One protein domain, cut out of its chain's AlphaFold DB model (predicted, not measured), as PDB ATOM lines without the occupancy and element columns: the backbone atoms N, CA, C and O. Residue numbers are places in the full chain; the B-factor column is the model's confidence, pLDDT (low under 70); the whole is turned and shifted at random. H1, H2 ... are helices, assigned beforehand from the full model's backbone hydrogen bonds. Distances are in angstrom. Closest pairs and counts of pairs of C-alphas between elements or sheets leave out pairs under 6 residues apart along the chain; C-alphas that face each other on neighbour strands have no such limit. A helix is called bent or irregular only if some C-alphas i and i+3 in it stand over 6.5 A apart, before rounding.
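Overview. This is residues 64 to 159 of the 508 residues of the protein "Response_reg_2 domain-containing protein" of Candidatus Methylospira mobilis (UniProt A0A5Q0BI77). H6 runs through the middle of a rounded cluster of helices: H1 crosses it on one side, H3 is on the opposite side, and H2 lies between these two. H5 lies beyond H2, and short H4 is at the beginning of H6. The 96 printed residues hold six named helices, H1 to H6 in order, and no named strand; the class is all helix. The whole is compact, with a radius of gyration of the C-alphas of 12.8 A and spans of 34 by 29 by 22 A.

Along the chain. Find C-alpha 69 at (10.628, 21.258, -28.692); from there H1, residues 69 to 83, runs 20.4 A. Next come H2, residues 89 to 95; H3, residues 99 to 107; H4, residues 113 to 116; and H5, residues 120 to 129, 14.6 A long. H5 is irregular: C-alphas 121 and 124 are 7.6 A apart. H6, residues 140 to 155, runs 22.2 A to C-alpha 155 at (11.054, 2.651, -23.235).

Arrangement. Begin at H6, the hub. Its residues 142 to 146 touch H1, only just about perpendicular at 70.5 degrees; the closest C-alphas, of Leu 75 and Leu 146, are 7.1 A apart. H2 only just touches H6, with 3 pairs of C-alphas within 8 A, Leu 94 and Leu 147 closest at 5.9 A. H4 only just touches H6 with 3 such pairs, Trp 113 and Asp 141 closest at 5.4 A. H3 and H5 only just touch, with 3 pairs, only at their ends; Ala 101 and Glu 121 are closest at 5.4 A. H1 and H5 are apart. Every O i to N i+4 pair is within hydrogen-bond range in H1, H2, H3 and H6, and 3 of 6 in H5; H4 is too short for such a pair.

Size, cuts and confidence. The farthest C-alphas, of Gln 134 and Lys 158, are 38.1 A apart. The printed part has no cut, no link is long, and no printed residue is under 70 in pLDDT.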
ATOM      1  N   GLN A  64      21.493  12.551 -27.202       83.44
ATOM      2  CA  GLN A  64      21.451  12.873 -28.632       83.44
ATOM      3  C   GLN A  64      20.102  12.539 -29.287       83.44
ATOM      4  O   GLN A  64      19.759  13.139 -30.297       83.44
ATOM      5  N   LEU A  65      19.321  11.615 -28.710       85.12
ATOM      6  CA  LEU A  65      17.987  11.252 -29.204       85.12
ATOM      7  C   LEU A  65      16.876  12.151 -28.633       85.12
ATOM      8  O   LEU A  65      15.698  11.992 -28.961       85.12
ATOM      9  N   LYS A  66      17.207  13.099 -27.745       86.88
ATOM     10  CA  LYS A  66      16.237  14.081 -27.250       86.88
ATOM     11  C   LYS A  66      16.132  15.241 -28.233       86.88
ATOM     12  O   LYS A  66      17.055  16.033 -28.385       86.88
ATOM     13  N   LEU A  67      14.966  15.370 -28.853       88.75
ATOM     14  CA  LEU A  67      14.639  16.495 -29.712       88.75
ATOM     15  C   LEU A  67      14.246  17.718 -28.880       88.75
ATOM     16  O   LEU A  67      13.417  17.635 -27.975       88.75
ATOM     17  N   HIS A  68      14.806  18.881 -29.218       90.06
ATOM     18  CA  HIS A  68      14.313  20.156 -28.698       90.06
ATOM     19  C   HIS A  68      12.901  20.437 -29.224       90.06
ATOM     20  O   HIS A  68      12.613  20.164 -30.392       90.06
ATOM     21  N   GLN A  69      12.052  21.058 -28.397       88.94
ATOM     22  CA  GLN A  69      10.628  21.258 -28.692       88.94
ATOM     23  C   GLN A  69      10.369  21.870 -30.078       88.94
ATOM     24  O   GLN A  69       9.522  21.381 -30.814       88.94
ATOM     25  N   GLY A  70      11.134  22.895 -30.475       89.94
ATOM     26  CA  GLY A  70      10.975  23.530 -31.790       89.94
ATOM     27  C   GLY A  70      11.254  22.585 -32.967       89.94
ATOM     28  O   GLY A  70      10.518  22.593 -33.954       89.94
ATOM     29  N   LYS A  71      12.280  21.728 -32.849       91.38
ATOM     30  CA  LYS A  71      12.616  20.726 -33.871       91.38
ATOM     31  C   LYS A  71      11.585  19.596 -33.890       91.38
ATOM     32  O   LYS A  71      11.145  19.215 -34.970       91.38
ATOM     33  N   LEU A  72      11.147  19.126 -32.719       92.50
ATOM     34  CA  LEU A  72      10.106  18.103 -32.591       92.50
ATOM     35  C   LEU A  72       8.801  18.539 -33.272       92.50
ATOM     36  O   LEU A  72       8.308  17.822 -34.138       92.50
ATOM     37  N   THR A  73       8.297  19.738 -32.963       91.88
ATOM     38  CA  THR A  73       7.075  20.271 -33.587       91.88
ATOM     39  C   THR A  73       7.225  20.402 -35.105       91.88
ATOM     40  O   THR A  73       6.294  20.107 -35.854       91.88
ATOM     41  N   SER A  74       8.403  20.820 -35.585       92.88
ATOM     42  CA  SER A  74       8.680  20.913 -37.024       92.88
ATOM     43  C   SER A  74       8.637  19.544 -37.711       92.88
ATOM     44  O   SER A  74       7.995  19.414 -38.753       92.88
ATOM     45  N   LEU A  75       9.273  18.526 -37.123       92.56
ATOM     46  CA  LEU A  75       9.276  17.164 -37.660       92.56
ATOM     47  C   LEU A  75       7.888  16.524 -37.613       92.56
ATOM     48  O   LEU A  75       7.466  15.940 -38.604       92.56
ATOM     49  N   GLN A  76       7.145  16.703 -36.519       92.75
ATOM     50  CA  GLN A  76       5.766  16.222 -36.398       92.75
ATOM     51  C   GLN A  76       4.844  16.850 -37.443       92.75
ATOM     52  O   GLN A  76       4.051  16.143 -38.051       92.75
ATOM     53  N   LYS A  77       4.980  18.154 -37.720       92.50
ATOM     54  CA  LYS A  77       4.206  18.811 -38.783       92.50
ATOM     55  C   LYS A  77       4.511  18.219 -40.159       92.50
ATOM     56  O   LYS A  77       3.600  18.014 -40.953       92.50
ATOM     57  N   LYS A  78       5.788  17.958 -40.452       92.38
ATOM     58  CA  LYS A  78       6.177  17.321 -41.715       92.38
ATOM     59  C   LYS A  78       5.674  15.876 -41.801       92.38
ATOM     60  O   LYS A  78       5.272  15.462 -42.880       92.38
ATOM     61  N   MET A  79       5.686  15.143 -40.685       92.19
ATOM     62  CA  MET A  79       5.157  13.780 -40.611       92.19
ATOM     63  C   MET A  79       3.641  13.770 -40.818       92.19
ATOM     64  O   MET A  79       3.147  12.941 -41.566       92.19
ATOM     65  N   GLY A  80       2.924  14.756 -40.272       91.06
ATOM     66  CA  GLY A  80       1.497  14.948 -40.532       91.06
ATOM     67  C   GLY A  80       1.175  15.112 -42.020       91.06
ATOM     68  O   GLY A  80       0.219  14.525 -42.494       91.06
ATOM     69  N   ALA A  81       2.025  15.799 -42.792       90.94
ATOM     70  CA  ALA A  81       1.837  15.902 -44.243       90.94
ATOM     71  C   ALA A  81       2.010  14.560 -44.984       90.94
ATOM     72  O   ALA A  81       1.491  14.406 -46.086       90.94
ATOM     73  N   TRP A  82       2.755  13.605 -44.415       92.19
ATOM     74  CA  TRP A  82       2.804  12.234 -44.932       92.19
ATOM     75  C   TRP A  82       1.565  11.450 -44.482       92.19
ATOM     76  O   TRP A  82       0.942  10.788 -45.307       92.19
ATOM     77  N   GLU A  83       1.155  11.592 -43.223       91.38
ATOM     78  CA  GLU A  83      -0.072  10.991 -42.680       91.38
ATOM     79  C   GLU A  83      -1.328  11.401 -43.474       91.38
ATOM     80  O   GLU A  83      -2.172  10.564 -43.774       91.38
ATOM     81  N   ASP A  84      -1.405  12.661 -43.920       91.50
ATOM     82  CA  ASP A  84      -2.493  13.176 -44.768       91.50
ATOM     83  C   ASP A  84      -2.589  12.449 -46.128       91.50
ATOM     84  O   ASP A  84      -3.652  12.414 -46.751       91.50
ATOM     85  N   ILE A  85      -1.476  11.888 -46.616       89.94
ATOM     86  CA  ILE A  85      -1.407  11.109 -47.863       89.94
ATOM     87  C   ILE A  85      -1.667   9.626 -47.580       89.94
ATOM     88  O   ILE A  85      -2.308   8.943 -48.381       89.94
ATOM     89  N   GLN A  86      -1.144   9.121 -46.463       89.31
ATOM     90  CA  GLN A  86      -1.238   7.728 -46.058       89.31
ATOM     91  C   GLN A  86      -1.558   7.631 -44.564       89.31
ATOM     92  O   GLN A  86      -0.666   7.703 -43.721       89.31
ATOM     93  N   ASP A  87      -2.831   7.395 -44.265       91.81
ATOM     94  CA  ASP A  87      -3.328   7.255 -42.897       91.81
ATOM     95  C   ASP A  87      -2.654   6.079 -42.162       91.81
ATOM     96  O   ASP A  87      -2.482   4.983 -42.713       91.81
ATOM     97  N   GLY A  88      -2.246   6.312 -40.917       89.94
ATOM     98  CA  GLY A  88      -1.556   5.363 -40.044       89.94
ATOM     99  C   GLY A  88      -0.059   5.180 -40.316       89.94
ATOM    100  O   GLY A  88       0.561   4.333 -39.664       89.94
ATOM    101  N   ILE A  89       0.554   5.895 -41.274       91.25
ATOM    102  CA  ILE A  89       1.951   5.639 -41.668       91.25
ATOM    103  C   ILE A  89       2.922   5.805 -40.500       91.25
ATOM    104  O   ILE A  89       3.839   4.993 -40.365       91.25
ATOM    105  N   PHE A  90       2.719   6.786 -39.618       91.44
ATOM    106  CA  PHE A  90       3.602   6.964 -38.469       91.44
ATOM    107  C   PHE A  90       3.609   5.746 -37.538       91.44
ATOM    108  O   PHE A  90       4.680   5.311 -37.111       91.44
ATOM    109  N   ASP A  91       2.444   5.159 -37.264       92.31
ATOM    110  CA  ASP A  91       2.333   3.984 -36.401       92.31
ATOM    111  C   ASP A  91       2.943   2.738 -37.061       92.31
ATOM    112  O   ASP A  91       3.627   1.962 -36.388       92.31
ATOM    113  N   TYR A  92       2.796   2.580 -38.383       91.44
ATOM    114  CA  TYR A  92       3.486   1.522 -39.134       91.44
ATOM    115  C   TYR A  92       5.011   1.682 -39.082       91.44
ATOM    116  O   TYR A  92       5.725   0.720 -38.789       91.44
ATOM    117  N   LEU A  93       5.520   2.897 -39.317       92.75
ATOM    118  CA  LEU A  93       6.949   3.207 -39.242       92.75
ATOM    119  C   LEU A  93       7.500   2.969 -37.831       92.75
ATOM    120  O   LEU A  93       8.579   2.398 -37.674       92.75
ATOM    121  N   LEU A  94       6.752   3.368 -36.801       92.69
ATOM    122  CA  LEU A  94       7.109   3.112 -35.411       92.69
ATOM    123  C   LEU A  94       7.145   1.608 -35.132       92.69
ATOM    124  O   LEU A  94       8.103   1.130 -34.522       92.69
ATOM    125  N   GLY A  95       6.162   0.859 -35.635       91.94
ATOM    126  CA  GLY A  95       6.090  -0.601 -35.570       91.94
ATOM    127  C   GLY A  95       7.297  -1.312 -36.187       91.94
ATOM    128  O   GLY A  95       7.725  -2.326 -35.644       91.94
ATOM    129  N   CYS A  96       7.899  -0.746 -37.239       91.81
ATOM    130  CA  CYS A  96       9.108  -1.289 -37.871       91.81
ATOM    131  C   CYS A  96      10.368  -1.170 -36.995       91.81
ATOM    132  O   CYS A  96      11.355  -1.852 -37.251       91.81
ATOM    133  N   VAL A  97      10.367  -0.300 -35.981       92.19
ATOM    134  CA  VAL A  97      11.480  -0.161 -35.031       92.19
ATOM    135  C   VAL A  97      11.099  -0.861 -33.737       92.19
ATOM    136  O   VAL A  97      10.554  -0.238 -32.827       92.19
ATOM    137  N   ASP A  98      11.349  -2.162 -33.650       89.75
ATOM    138  CA  ASP A  98      11.130  -2.923 -32.422       89.75
ATOM    139  C   ASP A  98      12.217  -2.644 -31.359       89.75
ATOM    140  O   ASP A  98      13.080  -1.769 -31.499       89.75
ATOM    141  N   GLN A  99      12.166  -3.369 -30.240       89.56
ATOM    142  CA  GLN A  99      13.128  -3.202 -29.149       89.56
ATOM    143  C   GLN A  99      14.563  -3.581 -29.555       89.56
ATOM    144  O   GLN A  99      15.510  -2.962 -29.066       89.56
ATOM    145  N   ILE A 100      14.733  -4.561 -30.447       87.94
ATOM    146  CA  ILE A 100      16.046  -5.011 -30.923       87.94
ATOM    147  C   ILE A 100      16.625  -3.957 -31.866       87.94
ATOM    148  O   ILE A 100      17.757  -3.515 -31.663       87.94
ATOM    149  N   ALA A 101      15.837  -3.505 -32.842       90.81
ATOM    150  CA  ALA A 101      16.190  -2.430 -33.757       90.81
ATOM    151  C   ALA A 101      16.597  -1.170 -32.980       90.81
ATOM    152  O   ALA A 101      17.666  -0.608 -33.219       90.81
ATOM    153  N   PHE A 102      15.801  -0.776 -31.980       92.38
ATOM    154  CA  PHE A 102      16.105   0.363 -31.117       92.38
ATOM    155  C   PHE A 102      17.462   0.215 -30.410       92.38
ATOM    156  O   PHE A 102      18.281   1.135 -30.456       92.38
ATOM    157  N   LEU A 103      17.732  -0.938 -29.785       90.56
ATOM    158  CA  LEU A 103      18.996  -1.188 -29.084       90.56
ATOM    159  C   LEU A 103      20.197  -1.198 -30.039       90.56
ATOM    160  O   LEU A 103      21.219  -0.581 -29.735       90.56
ATOM    161  N   LYS A 104      20.071  -1.833 -31.208       89.06
ATOM    162  CA  LYS A 104      21.161  -1.887 -32.188       89.06
ATOM    163  C   LYS A 104      21.453  -0.522 -32.821       89.06
ATOM    164  O   LYS A 104      22.612  -0.217 -33.086       89.06
ATOM    165  N   VAL A 105      20.448   0.335 -33.022       90.56
ATOM    166  CA  VAL A 105      20.675   1.731 -33.450       90.56
ATOM    167  C   VAL A 105      21.294   2.557 -32.316       90.56
ATOM    168  O   VAL A 105      22.155   3.406 -32.556       90.56
ATOM    169  N   LEU A 106      20.909   2.303 -31.060       89.31
ATOM    170  CA  LEU A 106      21.498   2.970 -29.897       89.31
ATOM    171  C   LEU A 106      23.000   2.663 -29.758       89.31
ATOM    172  O   LEU A 106      23.763   3.565 -29.401       89.31
ATOM    173  N   GLU A 107      23.421   1.437 -30.092       85.56
ATOM    174  CA  GLU A 107      24.817   0.972 -30.081       85.56
ATOM    175  C   GLU A 107      25.736   1.736 -31.055       85.56
ATOM    176  O   GLU A 107      26.934   1.877 -30.789       85.56
ATOM    177  N   ARG A 108      25.201   2.234 -32.177       84.75
ATOM    178  CA  ARG A 108      25.994   2.854 -33.248       84.75
ATOM    179  C   ARG A 108      26.452   4.268 -32.894       84.75
ATOM    180  O   ARG A 108      25.693   5.074 -32.359       84.75
ATOM    181  N   ASP A 109      27.696   4.584 -33.254       80.75
ATOM    182  CA  ASP A 109      28.239   5.942 -33.131       80.75
ATOM    183  C   ASP A 109      27.639   6.873 -34.197       80.75
ATOM    184  O   ASP A 109      27.157   7.959 -33.864       80.75
ATOM    185  N   ASP A 110      27.587   6.410 -35.452       83.62
ATOM    186  CA  ASP A 110      26.855   7.049 -36.550       83.62
ATOM    187  C   ASP A 110      25.466   6.415 -36.697       83.62
ATOM    188  O   ASP A 110      25.336   5.211 -36.916       83.62
ATOM    189  N   ARG A 111      24.426   7.239 -36.546       87.81
ATOM    190  CA  ARG A 111      23.010   6.838 -36.604       87.81
ATOM    191  C   ARG A 111      22.297   7.394 -37.836       87.81
ATOM    192  O   ARG A 111      21.069   7.384 -37.877       87.81
ATOM    193  N   SER A 112      23.048   7.927 -38.801       88.44
ATOM    194  CA  SER A 112      22.489   8.310 -40.093       88.44
ATOM    195  C   SER A 112      21.901   7.088 -40.792       88.44
ATOM    196  O   SER A 112      22.397   5.969 -40.648       88.44
ATOM    197  N   TRP A 113      20.850   7.301 -41.576       89.69
ATOM    198  CA  TRP A 113      20.184   6.253 -42.334       89.69
ATOM    199  C   TRP A 113      21.170   5.485 -43.214       89.69
ATOM    200  O   TRP A 113      21.133   4.262 -43.250       89.69
ATOM    201  N   ASN A 114      22.120   6.178 -43.845       87.00
ATOM    202  CA  ASN A 114      23.150   5.544 -44.669       87.00
ATOM    203  C   ASN A 114      24.016   4.541 -43.890       87.00
ATOM    204  O   ASN A 114      24.461   3.561 -44.471       87.00
ATOM    205  N   ALA A 115      24.248   4.775 -42.595       85.69
ATOM    206  CA  ALA A 115      25.053   3.893 -41.753       85.69
ATOM    207  C   ALA A 115      24.264   2.697 -41.188       85.69
ATOM    208  O   ALA A 115      24.871   1.695 -40.806       85.69
ATOM    209  N   ILE A 116      22.932   2.800 -41.097       90.06
ATOM    210  CA  ILE A 116      22.075   1.793 -40.443       90.06
ATOM    211  C   ILE A 116      21.122   1.064 -41.400       90.06
ATOM    212  O   ILE A 116      20.532   0.063 -41.011       90.06
ATOM    213  N   SER A 117      20.962   1.529 -42.639       86.81
ATOM    214  CA  SER A 117      19.989   0.993 -43.606       86.81
ATOM    215  C   SER A 117      20.226  -0.470 -43.986       86.81
ATOM    216  O   SER A 117      19.283  -1.160 -44.358       86.81
ATOM    217  N   GLU A 118      21.464  -0.953 -43.868       85.56
ATOM    218  CA  GLU A 118      21.848  -2.342 -44.150       85.56
ATOM    219  C   GLU A 118      21.500  -3.314 -43.008       85.56
ATOM    220  O   GLU A 118      21.708  -4.523 -43.128       85.56
ATOM    221  N   MET A 119      21.003  -2.808 -41.875       88.31
ATOM    222  CA  MET A 119      20.674  -3.643 -40.725       88.31
ATOM    223  C   MET A 119      19.432  -4.498 -41.015       88.31
ATOM    224  O   MET A 119      18.387  -3.940 -41.362       88.31
ATOM    225  N   PRO A 120      19.489  -5.828 -40.805       87.56
ATOM    226  CA  PRO A 120      18.361  -6.714 -41.078       87.56
ATOM    227  C   PRO A 120      17.072  -6.311 -40.358       87.56
ATOM    228  O   PRO A 120      15.984  -6.452 -40.912       87.56
ATOM    229  N   GLU A 121      17.199  -5.767 -39.145       88.00
ATOM    230  CA  GLU A 121      16.079  -5.324 -38.310       88.00
ATOM    231  C   GLU A 121      15.360  -4.090 -38.870       88.00
ATOM    232  O   GLU A 121      14.234  -3.806 -38.479       88.00
ATOM    233  N   LEU A 122      15.992  -3.350 -39.786       91.00
ATOM    234  CA  LEU A 122      15.442  -2.139 -40.396       91.00
ATOM    235  C   LEU A 122      15.007  -2.357 -41.852       91.00
ATOM    236  O   LEU A 122      14.623  -1.398 -42.519       91.00
ATOM    237  N   ASN A 123      15.018  -3.598 -42.349       88.94
ATOM    238  CA  ASN A 123      14.648  -3.918 -43.730       88.94
ATOM    239  C   ASN A 123      13.225  -3.465 -44.089       88.94
ATOM    240  O   ASN A 123      13.000  -2.934 -45.178       88.94
ATOM    241  N   ASP A 124      12.263  -3.653 -43.183       88.50
ATOM    242  CA  ASP A 124      10.885  -3.214 -43.417       88.50
ATOM    243  C   ASP A 124      10.782  -1.689 -43.412       88.50
ATOM    244  O   ASP A 124      10.161  -1.109 -44.302       88.50
ATOM    245  N   LEU A 125      11.494  -1.026 -42.498       91.44
ATOM    246  CA  LEU A 125      11.583   0.430 -42.467       91.44
ATOM    247  C   LEU A 125      12.210   0.991 -43.754       91.44
ATOM    248  O   LEU A 125      11.726   1.983 -44.298       91.44
ATOM    249  N   ALA A 126      13.239   0.325 -44.286       89.44
ATOM    250  CA  ALA A 126      13.917   0.726 -45.513       89.44
ATOM    251  C   ALA A 126      12.971   0.778 -46.715       89.44
ATOM    252  O   ALA A 126      13.073   1.686 -47.542       89.44
ATOM    253  N   ARG A 127      12.017  -0.159 -46.798       87.56
ATOM    254  CA  ARG A 127      11.013  -0.177 -47.871       87.56
ATOM    255  C   ARG A 127      10.178   1.101 -47.872       87.56
ATOM    256  O   ARG A 127      10.002   1.684 -48.936       87.56
ATOM    257  N   TYR A 128       9.743   1.561 -46.700       87.75
ATOM    258  CA  TYR A 128       8.946   2.783 -46.568       87.75
ATOM    259  C   TYR A 128       9.767   4.062 -46.759       87.75
ATOM    260  O   TYR A 128       9.301   5.011 -47.389       87.75
ATOM    261  N   LEU A 129      11.002   4.100 -46.251       87.19
ATOM    262  CA  LEU A 129      11.874   5.271 -46.398       87.19
ATOM    263  C   LEU A 129      12.333   5.488 -47.846       87.19
ATOM    264  O   LEU A 129      12.533   6.627 -48.261       87.19
ATOM    265  N   ASN A 130      12.436   4.419 -48.637       83.88
ATOM    266  CA  ASN A 130      12.706   4.514 -50.073       83.88
ATOM    267  C   ASN A 130      11.474   4.943 -50.891       83.88
ATOM    268  O   ASN A 130      11.616   5.313 -52.055       83.88
ATOM    269  N   SER A 131      10.276   4.909 -50.300       83.56
ATOM    270  CA  SER A 131       9.007   5.248 -50.949       83.56
ATOM    271  C   SER A 131       8.350   6.508 -50.371       83.56
ATOM    272  O   SER A 131       7.125   6.624 -50.410       83.56
ATOM    273  N   ILE A 132       9.133   7.443 -49.818       85.00
ATOM    274  CA  ILE A 132       8.602   8.724 -49.322       85.00
ATOM    275  C   ILE A 132       7.855   9.437 -50.473       85.00
ATOM    276  O   ILE A 132       8.452   9.656 -51.533       85.00
ATOM    277  N   PRO A 133       6.568   9.807 -50.303       85.44
ATOM    278  CA  PRO A 133       5.779  10.408 -51.374       85.44
ATOM    279  C   PRO A 133       6.357  11.734 -51.880       85.44
ATOM    280  O   PRO A 133       6.826  12.575 -51.106       85.44
ATOM    281  N   GLN A 134       6.255  11.963 -53.193       77.88
ATOM    282  CA  GLN A 134       6.626  13.245 -53.796       77.88
ATOM    283  C   GLN A 134       5.752  14.368 -53.216       77.88
ATOM    284  O   GLN A 134       4.532  14.342 -53.343       77.88
ATOM    285  N   GLY A 135       6.385  15.354 -52.574       77.38
ATOM    286  CA  GLY A 135       5.710  16.473 -51.900       77.38
ATOM    287  C   GLY A 135       5.909  16.503 -50.381       77.38
ATOM    288  O   GLY A 135       5.755  17.560 -49.770       77.38
ATOM    289  N   VAL A 136       6.343  15.394 -49.772       85.69
ATOM    290  CA  VAL A 136       6.702  15.352 -48.350       85.69
ATOM    291  C   VAL A 136       8.138  15.854 -48.170       85.69
ATOM    292  O   VAL A 136       9.095  15.252 -48.645       85.69
ATOM    293  N   ASN A 137       8.318  16.965 -47.450       88.25
ATOM    294  CA  ASN A 137       9.641  17.536 -47.154       88.25
ATOM    295  C   ASN A 137      10.296  16.873 -45.919       88.25
ATOM    296  O   ASN A 137      10.641  17.557 -44.948       88.25
ATOM    297  N   LEU A 138      10.427  15.544 -45.939       90.19
ATOM    298  CA  LEU A 138      11.137  14.725 -44.949       90.19
ATOM    299  C   LEU A 138      12.230  13.917 -45.639       90.19
ATOM    300  O   LEU A 138      12.035  13.418 -46.741       90.19
ATOM    301  N   ASN A 139      13.366  13.762 -44.964       90.81
ATOM    302  CA  ASN A 139      14.395  12.808 -45.361       90.81
ATOM    303  C   ASN A 139      14.446  11.631 -44.373       90.81
ATOM    304  O   ASN A 139      13.906  11.713 -43.268       90.81
ATOM    305  N   ALA A 140      15.104  10.544 -44.775       90.56
ATOM    306  CA  ALA A 140      15.199   9.326 -43.975       90.56
ATOM    307  C   ALA A 140      15.801   9.576 -42.579       90.56
ATOM    308  O   ALA A 140      15.251   9.107 -41.587       90.56
ATOM    309  N   ASP A 141      16.856  10.392 -42.484       91.44
ATOM    310  CA  ASP A 141      17.489  10.744 -41.204       91.44
ATOM    311  C   ASP A 141      16.511  11.419 -40.233       91.44
ATOM    312  O   ASP A 141      16.476  11.087 -39.052       91.44
ATOM    313  N   GLN A 142      15.681  12.344 -40.723       92.62
ATOM    314  CA  GLN A 142      14.669  13.033 -39.919       92.62
ATOM    315  C   GLN A 142      13.572  12.085 -39.430       92.62
ATOM    316  O   GLN A 142      13.069  12.259 -38.318       92.62
ATOM    317  N   VAL A 143      13.202  11.091 -40.242       92.69
ATOM    318  CA  VAL A 143      12.241  10.060 -39.837       92.69
ATOM    319  C   VAL A 143      12.849   9.186 -38.744       92.69
ATOM    320  O   VAL A 143      12.244   9.057 -37.685       92.69
ATOM    321  N   ILE A 144      14.068   8.669 -38.939       93.00
ATOM    322  CA  ILE A 144      14.785   7.891 -37.915       93.00
ATOM    323  C   ILE A 144      14.919   8.686 -36.616       93.00
ATOM    324  O   ILE A 144      14.619   8.163 -35.545       93.00
ATOM    325  N   GLU A 145      15.315   9.956 -36.691       93.25
ATOM    326  CA  GLU A 145      15.456  10.820 -35.519       93.25
ATOM    327  C   GLU A 145      14.137  10.934 -34.734       93.25
ATOM    328  O   GLU A 145      14.132  10.819 -33.506       93.25
ATOM    329  N   LEU A 146      13.006  11.091 -35.432       94.00
ATOM    330  CA  LEU A 146      11.678  11.152 -34.818       94.00
ATOM    331  C   LEU A 146      11.244   9.803 -34.216       94.00
ATOM    332  O   LEU A 146      10.745   9.774 -33.089       94.00
ATOM    333  N   LEU A 147      11.454   8.695 -34.933       94.56
ATOM    334  CA  LEU A 147      11.106   7.346 -34.469       94.56
ATOM    335  C   LEU A 147      11.919   6.957 -33.232       94.56
ATOM    336  O   LEU A 147      11.354   6.502 -32.238       94.56
ATOM    337  N   MET A 148      13.230   7.204 -33.247       94.38
ATOM    338  CA  MET A 148      14.118   6.931 -32.118       94.38
ATOM    339  C   MET A 148      13.779   7.803 -30.907       94.38
ATOM    340  O   MET A 148      13.787   7.311 -29.776       94.38
ATOM    341  N   HIS A 149      13.415   9.074 -31.121       94.25
ATOM    342  CA  HIS A 149      12.920   9.947 -30.056       94.25
ATOM    343  C   HIS A 149      11.639   9.398 -29.406       94.25
ATOM    344  O   HIS A 149      11.513   9.381 -28.174       94.25
ATOM    345  N   ARG A 150      10.693   8.915 -30.225       94.31
ATOM    346  CA  ARG A 150       9.435   8.336 -29.743       94.31
ATOM    347  C   ARG A 150       9.663   7.017 -29.007       94.31
ATOM    348  O   ARG A 150       9.252   6.913 -27.856       94.31
ATOM    349  N   ARG A 151      10.403   6.071 -29.596       93.69
ATOM    350  CA  ARG A 151      10.744   4.784 -28.962       93.69
ATOM    351  C   ARG A 151      11.513   4.952 -27.660       93.69
ATOM    352  O   ARG A 151      11.211   4.275 -26.683       93.69
ATOM    353  N   GLN A 152      12.450   5.898 -27.599       93.19
ATOM    354  CA  GLN A 152      13.132   6.209 -26.345       93.19
ATOM    355  C   GLN A 152      12.142   6.668 -25.271       93.19
ATOM    356  O   GLN A 152      12.293   6.293 -24.113       93.19
ATOM    357  N   SER A 153      11.132   7.462 -25.637       91.94
ATOM    358  CA  SER A 153      10.096   7.903 -24.698       91.94
ATOM    359  C   SER A 153       9.246   6.728 -24.204       91.94
ATOM    360  O   SER A 153       9.010   6.633 -23.000       91.94
ATOM    361  N   ASP A 154       8.874   5.805 -25.095       92.75
ATOM    362  CA  ASP A 154       8.104   4.598 -24.760       92.75
ATOM    363  C   ASP A 154       8.880   3.662 -23.815       92.75
ATOM    364  O   ASP A 154       8.315   3.059 -22.902       92.75
ATOM    365  N   PHE A 155      10.197   3.554 -24.005       92.81
ATOM    366  CA  PHE A 155      11.054   2.651 -23.235       92.81
ATOM    367  C   PHE A 155      11.721   3.286 -22.012       92.81
ATOM    368  O   PHE A 155      12.251   2.561 -21.170       92.81
ATOM    369  N   CYS A 156      11.671   4.613 -21.864       90.31
ATOM    370  CA  CYS A 156      12.418   5.373 -20.856       90.31
ATOM    371  C   CYS A 156      12.246   4.832 -19.427       90.31
ATOM    372  O   CYS A 156      13.212   4.763 -18.670       90.31
ATOM    373  N   GLN A 157      11.033   4.399 -19.066       90.25
ATOM    374  CA  GLN A 157      10.737   3.858 -17.733       90.25
ATOM    375  C   GLN A 157      11.407   2.503 -17.464       90.25
ATOM    376  O   GLN A 157      11.722   2.189 -16.319       90.25
ATOM    377  N   LYS A 158      11.633   1.702 -18.512       90.44
ATOM    378  CA  LYS A 158      12.301   0.400 -18.412       90.44
ATOM    379  C   LYS A 158      13.821   0.537 -18.409       90.44
ATOM    380  O   LYS A 158      14.492  -0.331 -17.864       90.44
ATOM    381  N   MET A 159      14.358   1.613 -18.981       93.12
ATOM    382  CA  MET A 159      15.795   1.873 -19.085       93.12
ATOM    383  C   MET A 159      16.436   2.268 -17.744       93.12
ATOM    384  O   MET A 159      15.770   2.684 -16.794       93.12
TER     385      MET A 159